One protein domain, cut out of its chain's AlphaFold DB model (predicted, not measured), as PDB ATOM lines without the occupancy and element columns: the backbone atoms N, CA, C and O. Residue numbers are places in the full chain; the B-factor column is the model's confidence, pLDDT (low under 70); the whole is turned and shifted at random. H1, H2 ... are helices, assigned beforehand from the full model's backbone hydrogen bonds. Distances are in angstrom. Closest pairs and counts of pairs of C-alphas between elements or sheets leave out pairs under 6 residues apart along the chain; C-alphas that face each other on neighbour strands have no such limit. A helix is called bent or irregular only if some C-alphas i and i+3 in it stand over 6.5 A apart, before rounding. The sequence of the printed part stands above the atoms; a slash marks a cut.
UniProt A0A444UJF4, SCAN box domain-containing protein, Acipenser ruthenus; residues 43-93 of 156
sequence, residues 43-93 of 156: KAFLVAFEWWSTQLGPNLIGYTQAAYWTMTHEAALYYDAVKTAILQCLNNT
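Overview. This is residues 43 to 93 of the 156 residues of the protein "SCAN box domain-containing protein" of Acipenser ruthenus (UniProt A0A444UJF4). A long helix, H1, forms an arm that meets a small head of three helices at its last residues, and its first residues, 43 to 48, stick out free at one end. In the head, H2 and H4 pack on each other at a steep angle and run opposite ways, while the short H3 makes the corner between them. The printed part has 51 residues with four named helices, H1, H2, H3 and H4 in that order, and no named strand; the class is all helix. The whole is compact, with a radius of gyration of the C-alphas of 11.1 A, and the C-alphas span 38 by 17 by 16 A along their three main axes, the arm adding to the longest.

Along the chain. H1, residues 43 to 59, begins with C-alpha 43 at (157.983, 159.267, 92.898) and measures 24.2 A from first to last C-alpha. It is irregular, but only just: C-alphas 54 and 57 are 6.8 A apart, against about 5 A in a regular helix. H2, residues 63 to 70, begins with C-alpha 63 at (152.029, 134.567, 113.294) and is 10.5 A long. H3, residues 73 to 76, is 5.1 A long. H4, residues 79 to 90, is 16.4 A long and ends with C-alpha 90 at (157.768, 131.478, 109.825).

Arrangement. H1 touches H2 with residues 57 to 58 alone; the closest C-alphas are those of Gly 57 and Gln 65, 6.4 A apart. Their lines stand at a steep tilt of 64 degrees, opposite ways. H2 and H4 touch with 11 pairs of C-alphas within 8 A, the closest being those of Thr 64 and Ile 86 at 5.2 A. They run opposite ways at a steep tilt of 48 degrees. H3 and H4 only just touch, only at the corner by their link, with 3 pairs of C-alphas within 8 A; H4 does this with residues 81 to 82 alone, and the closest C-alphas, of Ala 76 and Val 82, are 5.8 A apart. H3 is close to but not clearly touching H1, with the C-alphas of Ser 53 and Ala 76 closest at 7.7 A. H2 and H3 are likewise close but not clearly touching, with the C-alphas of Tyr 68 and Ala 76 closest at 7.2 A. H1 and H4 are apart. Every O i to N i+4 pair is within hydrogen-bond range in H2 and H4, and 11 of 13 are in H1; H3 is too short for such a pair, and its one O i to N i+3 pair is within range.

Size, cuts and confidence. The two C-alphas farthest apart, those of Lys 43 and Thr 93, are 37.8 A apart. The printed part has no cut, and the links H1 to H2, H2 to H3 and H3 to H4 are tight. The mean pLDDT of the printed part is 71.4; 17 residues are under 70, among them residues 43 to 51 and residues 90 to 91.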
ATOM      1  N   LYS A  43     159.407 159.099  92.557       55.38
ATOM      2  CA  LYS A  43     157.983 159.267  92.898       55.38
ATOM      3  C   LYS A  43     157.223 157.957  92.732       55.38
ATOM      4  O   LYS A  43     156.409 157.607  93.579       55.38
ATOM      5  N   ALA A  44     157.533 157.217  91.673       57.59
ATOM      6  CA  ALA A  44     156.965 155.910  91.435       57.59
ATOM      7  C   ALA A  44     157.330 154.924  92.560       57.59
ATOM      8  O   ALA A  44     156.461 154.264  93.127       57.59
ATOM      9  N   PHE A  45     158.602 154.876  92.944       53.41
ATOM     10  CA  PHE A  45     159.071 154.043  94.042       53.41
ATOM     11  C   PHE A  45     158.387 154.390  95.373       53.41
ATOM     12  O   PHE A  45     157.936 153.488  96.069       53.41
ATOM     13  N   LEU A  46     158.247 155.678  95.702       59.88
ATOM     14  CA  LEU A  46     157.586 156.119  96.934       59.88
ATOM     15  C   LEU A  46     156.098 155.744  96.966       59.88
ATOM     16  O   LEU A  46     155.627 155.244  97.980       59.88
ATOM     17  N   VAL A  47     155.377 155.893  95.851       66.06
ATOM     18  CA  VAL A  47     153.964 155.481  95.754       66.06
ATOM     19  C   VAL A  47     153.813 153.960  95.867       66.06
ATOM     20  O   VAL A  47     152.915 153.476  96.555       66.06
ATOM     21  N   ALA A  48     154.699 153.188  95.230       63.19
ATOM     22  CA  ALA A  48     154.712 151.731  95.362       63.19
ATOM     23  C   ALA A  48     155.034 151.290  96.801       63.19
ATOM     24  O   ALA A  48     154.459 150.323  97.300       63.19
ATOM     25  N   PHE A  49     155.919 152.022  97.477       62.22
ATOM     26  CA  PHE A  49     156.301 151.782  98.861       62.22
ATOM     27  C   PHE A  49     155.171 152.118  99.851       62.22
ATOM     28  O   PHE A  49     154.860 151.293 100.706       62.22
ATOM     29  N   GLU A  50     154.496 153.263  99.697       65.94
ATOM     30  CA  GLU A  50     153.311 153.631 100.493       65.94
ATOM     31  C   GLU A  50     152.151 152.649 100.283       65.94
ATOM     32  O   GLU A  50     151.449 152.276 101.229       65.94
ATOM     33  N   TRP A  51     151.956 152.182  99.046       68.88
ATOM     34  CA  TRP A  51     150.982 151.136  98.749       68.88
ATOM     35  C   TRP A  51     151.348 149.827  99.456       68.88
ATOM     36  O   TRP A  51     150.499 149.234 100.123       68.88
ATOM     37  N   TRP A  52     152.615 149.409  99.388       70.00
ATOM     38  CA  TRP A  52     153.104 148.206 100.061       70.00
ATOM     39  C   TRP A  52     152.921 148.287 101.582       70.00
ATOM     40  O   TRP A  52     152.316 147.385 102.156       70.00
ATOM     41  N   SER A  53     153.330 149.380 102.236       63.84
ATOM     42  CA  SER A  53     153.200 149.536 103.694       63.84
ATOM     43  C   SER A  53     151.742 149.548 104.170       63.84
ATOM     44  O   SER A  53     151.432 149.028 105.243       63.84
ATOM     45  N   THR A  54     150.831 150.106 103.366       68.38
ATOM     46  CA  THR A  54     149.400 150.194 103.702       68.38
ATOM     47  C   THR A  54     148.673 148.863 103.489       68.38
ATOM     48  O   THR A  54     147.740 148.540 104.223       68.38
ATOM     49  N   GLN A  55     149.102 148.066 102.503       70.56
ATOM     50  CA  GLN A  55     148.482 146.779 102.178       70.56
ATOM     51  C   GLN A  55     149.085 145.600 102.947       70.56
ATOM     52  O   GLN A  55     148.411 144.586 103.111       70.56
ATOM     53  N   LEU A  56     150.326 145.695 103.435       69.06
ATOM     54  CA  LEU A  56     151.004 144.544 104.030       69.06
ATOM     55  C   LEU A  56     150.325 144.055 105.315       69.06
ATOM     56  O   LEU A  56     149.973 142.885 105.415       69.06
ATOM     57  N   GLY A  57     150.090 144.945 106.279       67.19
ATOM     58  CA  GLY A  57     149.538 144.575 107.590       67.19
ATOM     59  C   GLY A  57     148.208 143.802 107.529       67.19
ATOM     60  O   GLY A  57     148.088 142.773 108.195       67.19
ATOM     61  N   PRO A  58     147.217 144.246 106.731       73.56
ATOM     62  CA  PRO A  58     145.947 143.534 106.565       73.56
ATOM     63  C   PRO A  58     146.040 142.195 105.819       73.56
ATOM     64  O   PRO A  58     145.178 141.346 106.015       73.56
ATOM     65  N   ASN A  59     147.047 142.006 104.958       68.38
ATOM     66  CA  ASN A  59     147.200 140.786 104.153       68.38
ATOM     67  C   ASN A  59     148.082 139.717 104.822       68.38
ATOM     68  O   ASN A  59     148.129 138.579 104.357       68.38
ATOM     69  N   LEU A  60     148.774 140.057 105.911       70.69
ATOM     70  CA  LEU A  60     149.445 139.077 106.761       70.69
ATOM     71  C   LEU A  60     148.420 138.378 107.658       70.69
ATOM     72  O   LEU A  60     147.465 138.998 108.119       70.69
ATOM     73  N   ILE A  61     148.628 137.090 107.935       70.44
ATOM     74  CA  ILE A  61     147.707 136.267 108.731       70.44
ATOM     75  C   ILE A  61     148.487 135.563 109.843       70.44
ATOM     76  O   ILE A  61     149.612 135.102 109.644       70.44
ATOM     77  N   GLY A  62     147.873 135.453 111.021       73.25
ATOM     78  CA  GLY A  62     148.392 134.642 112.119       73.25
ATOM     79  C   GLY A  62     149.739 135.148 112.633       73.25
ATOM     80  O   GLY A  62     149.887 136.321 112.974       73.25
ATOM     81  N   TYR A  63     150.729 134.258 112.698       67.81
ATOM     82  CA  TYR A  63     152.029 134.567 113.294       67.81
ATOM     83  C   TYR A  63     152.796 135.667 112.542       67.81
ATOM     84  O   TYR A  63     153.418 136.515 113.178       67.81
ATOM     85  N   THR A  64     152.690 135.743 111.211       71.12
ATOM     86  CA  THR A  64     153.378 136.784 110.427       71.12
ATOM     87  C   THR A  64     152.760 138.171 110.630       71.12
ATOM     88  O   THR A  64     153.482 139.166 110.631       71.12
ATOM     89  N   GLN A  65     151.448 138.245 110.887       77.56
ATOM     90  CA  GLN A  65     150.756 139.487 111.244       77.56
ATOM     91  C   GLN A  65     151.143 139.963 112.645       77.56
ATOM     92  O   GLN A  65     151.445 141.139 112.840       77.56
ATOM     93  N   ALA A  66     151.207 139.040 113.608       77.06
ATOM     94  CA  ALA A  66     151.687 139.335 114.953       77.06
ATOM     95  C   ALA A  66     153.152 139.806 114.942       77.06
ATOM     96  O   ALA A  66     153.494 140.771 115.626       77.06
ATOM     97  N   ALA A  67     154.010 139.183 114.127       76.25
ATOM     98  CA  ALA A  67     155.392 139.621 113.938       76.25
ATOM     99  C   ALA A  67     155.466 141.043 113.364       76.25
ATOM    100  O   ALA A  67     156.206 141.866 113.884       76.25
ATOM    101  N   TYR A  68     154.653 141.368 112.356       77.69
ATOM    102  CA  TYR A  68     154.596 142.720 111.795       77.69
ATOM    103  C   TYR A  68     154.094 143.770 112.801       77.69
ATOM    104  O   TYR A  68     154.674 144.845 112.904       77.69
ATOM    105  N   TRP A  69     153.061 143.467 113.591       78.94
ATOM    106  CA  TRP A  69     152.525 144.403 114.592       78.94
ATOM    107  C   TRP A  69     153.397 144.580 115.836       78.94
ATOM    108  O   TRP A  69     153.255 145.576 116.541       78.94
ATOM    109  N   THR A  70     154.289 143.635 116.117       83.12
ATOM    110  CA  THR A  70     155.264 143.752 117.214       83.12
ATOM    111  C   THR A  70     156.513 144.537 116.814       83.12
ATOM    112  O   THR A  70     157.302 144.910 117.684       83.12
ATOM    113  N   MET A  71     156.687 144.838 115.522       81.12
ATOM    114  CA  MET A  71     157.749 145.722 115.050       81.12
ATOM    115  C   MET A  71     157.465 147.178 115.422       81.12
ATOM    116  O   MET A  71     156.321 147.624 115.501       81.12
ATOM    117  N   THR A  72     158.529 147.958 115.614       81.69
ATOM    118  CA  THR A  72     158.391 149.409 115.742       81.69
ATOM    119  C   THR A  72     157.969 150.017 114.404       81.69
ATOM    120  O   THR A  72     158.308 149.500 113.337       81.69
ATOM    121  N   HIS A  73     157.283 151.161 114.457       75.12
ATOM    122  CA  HIS A  73     156.900 151.912 113.258       75.12
ATOM    123  C   HIS A  73     158.111 152.214 112.360       75.12
ATOM    124  O   HIS A  73     158.008 152.127 111.146       75.12
ATOM    125  N   GLU A  74     159.277 152.513 112.941       75.94
ATOM    126  CA  GLU A  74     160.516 152.761 112.195       75.94
ATOM    127  C   GLU A  74     161.053 151.501 111.498       75.94
ATOM    128  O   GLU A  74     161.452 151.569 110.340       75.94
ATOM    129  N   ALA A  75     161.006 150.334 112.149       74.12
ATOM    130  CA  ALA A  75     161.431 149.075 111.536       74.12
ATOM    131  C   ALA A  75     160.470 148.613 110.426       74.12
ATOM    132  O   ALA A  75     160.908 148.018 109.443       74.12
ATOM    133  N   ALA A  76     159.175 148.919 110.550       72.69
ATOM    134  CA  ALA A  76     158.161 148.607 109.544       72.69
ATOM    135  C   ALA A  76     158.327 149.404 108.233       72.69
ATOM    136  O   ALA A  76     157.793 149.003 107.200       72.69
ATOM    137  N   LEU A  77     159.106 150.495 108.250       73.06
ATOM    138  CA  LEU A  77     159.461 151.275 107.058       73.06
ATOM    139  C   LEU A  77     160.601 150.645 106.242       73.06
ATOM    140  O   LEU A  77     160.897 151.099 105.140       73.06
ATOM    141  N   TYR A  78     161.261 149.603 106.745       78.19
ATOM    142  CA  TYR A  78     162.342 148.948 106.018       78.19
ATOM    143  C   TYR A  78     161.895 147.572 105.542       78.19
ATOM    144  O   TYR A  78     161.687 146.657 106.342       78.19
ATOM    145  N   TYR A  79     161.804 147.410 104.219       73.50
ATOM    146  CA  TYR A  79     161.425 146.147 103.583       73.50
ATOM    147  C   TYR A  79     162.249 144.965 104.112       73.50
ATOM    148  O   TYR A  79     161.686 143.939 104.490       73.50
ATOM    149  N   ASP A  80     163.569 145.126 104.212       72.88
ATOM    150  CA  ASP A  80     164.464 144.062 104.674       72.88
ATOM    151  C   ASP A  80     164.232 143.689 106.142       72.88
ATOM    152  O   ASP A  80     164.321 142.513 106.502       72.88
ATOM    153  N   ALA A  81     163.887 144.660 106.988       74.62
ATOM    154  CA  ALA A  81     163.580 144.411 108.393       74.62
ATOM    155  C   ALA A  81     162.264 143.635 108.533       74.62
ATOM    156  O   ALA A  81     162.205 142.647 109.265       74.62
ATOM    157  N   VAL A  82     161.236 144.027 107.776       74.12
ATOM    158  CA  VAL A  82     159.930 143.351 107.764       74.12
ATOM    159  C   VAL A  82     160.048 141.942 107.194       74.12
ATOM    160  O   VAL A  82     159.563 140.985 107.795       74.12
ATOM    161  N   LYS A  83     160.765 141.786 106.079       77.00
ATOM    162  CA  LYS A  83     161.068 140.483 105.484       77.00
ATOM    163  C   LYS A  83     161.785 139.581 106.483       77.00
ATOM    164  O   LYS A  83     161.399 138.429 106.651       77.00
ATOM    165  N   THR A  84     162.796 140.103 107.170       75.56
ATOM    166  CA  THR A  84     163.552 139.341 108.168       75.56
ATOM    167  C   THR A  84     162.666 138.919 109.336       75.56
ATOM    168  O   THR A  84     162.701 137.753 109.719       75.56
ATOM    169  N   ALA A  85     161.836 139.818 109.869       75.62
ATOM    170  CA  ALA A  85     160.932 139.513 110.977       75.62
ATOM    171  C   ALA A  85     159.879 138.458 110.597       75.62
ATOM    172  O   ALA A  85     159.650 137.507 111.347       75.62
ATOM    173  N   ILE A  86     159.286 138.573 109.405       76.00
ATOM    174  CA  ILE A  86     158.318 137.601 108.887       76.00
ATOM    175  C   ILE A  86     158.984 136.240 108.673       76.00
ATOM    176  O   ILE A  86     158.453 135.225 109.121       76.00
ATOM    177  N   LEU A  87     160.164 136.204 108.048       72.19
ATOM    178  CA  LEU A  87     160.903 134.960 107.838       72.19
ATOM    179  C   LEU A  87     161.312 134.319 109.162       72.19
ATOM    180  O   LEU A  87     161.163 133.115 109.319       72.19
ATOM    181  N   GLN A  88     161.777 135.098 110.140       73.12
ATOM    182  CA  GLN A  88     162.084 134.590 111.478       73.12
ATOM    183  C   GLN A  88     160.852 133.989 112.150       73.12
ATOM    184  O   GLN A  88     160.949 132.934 112.770       73.12
ATOM    185  N   CYS A  89     159.697 134.628 111.994       73.31
ATOM    186  CA  CYS A  89     158.441 134.141 112.532       73.31
ATOM    187  C   CYS A  89     158.015 132.808 111.897       73.31
ATOM    188  O   CYS A  89     157.744 131.848 112.616       73.31
ATOM    189  N   LEU A  90     158.053 132.715 110.565       68.31
ATOM    190  CA  LEU A  90     157.768 131.478 109.825       68.31
ATOM    191  C   LEU A  90     158.735 130.349 110.192       68.31
ATOM    192  O   LEU A  90     158.364 129.188 110.276       68.31
ATOM    193  N   ASN A  91     159.984 130.700 110.457       67.00
ATOM    194  CA  ASN A  91     161.049 129.771 110.804       67.00
ATOM    195  C   ASN A  91     160.980 129.273 112.265       67.00
ATOM    196  O   ASN A  91     161.759 128.395 112.648       67.00
ATOM    197  N   ASN A  92     160.064 129.840 113.059       72.69
ATOM    198  CA  ASN A  92     159.804 129.519 114.461       72.69
ATOM    199  C   ASN A  92     158.423 128.868 114.677       72.69
ATOM    200  O   ASN A  92     158.006 128.725 115.826       72.69
ATOM    201  N   THR A  93     157.702 128.487 113.618       75.75
ATOM    202  CA  THR A  93     156.422 127.776 113.761       75.75
ATOM    203  C   THR A  93     156.625 126.302 114.125       75.75
ATOM    204  O   THR A  93     157.694 125.730 113.888       75.75
TER     205      THR A  93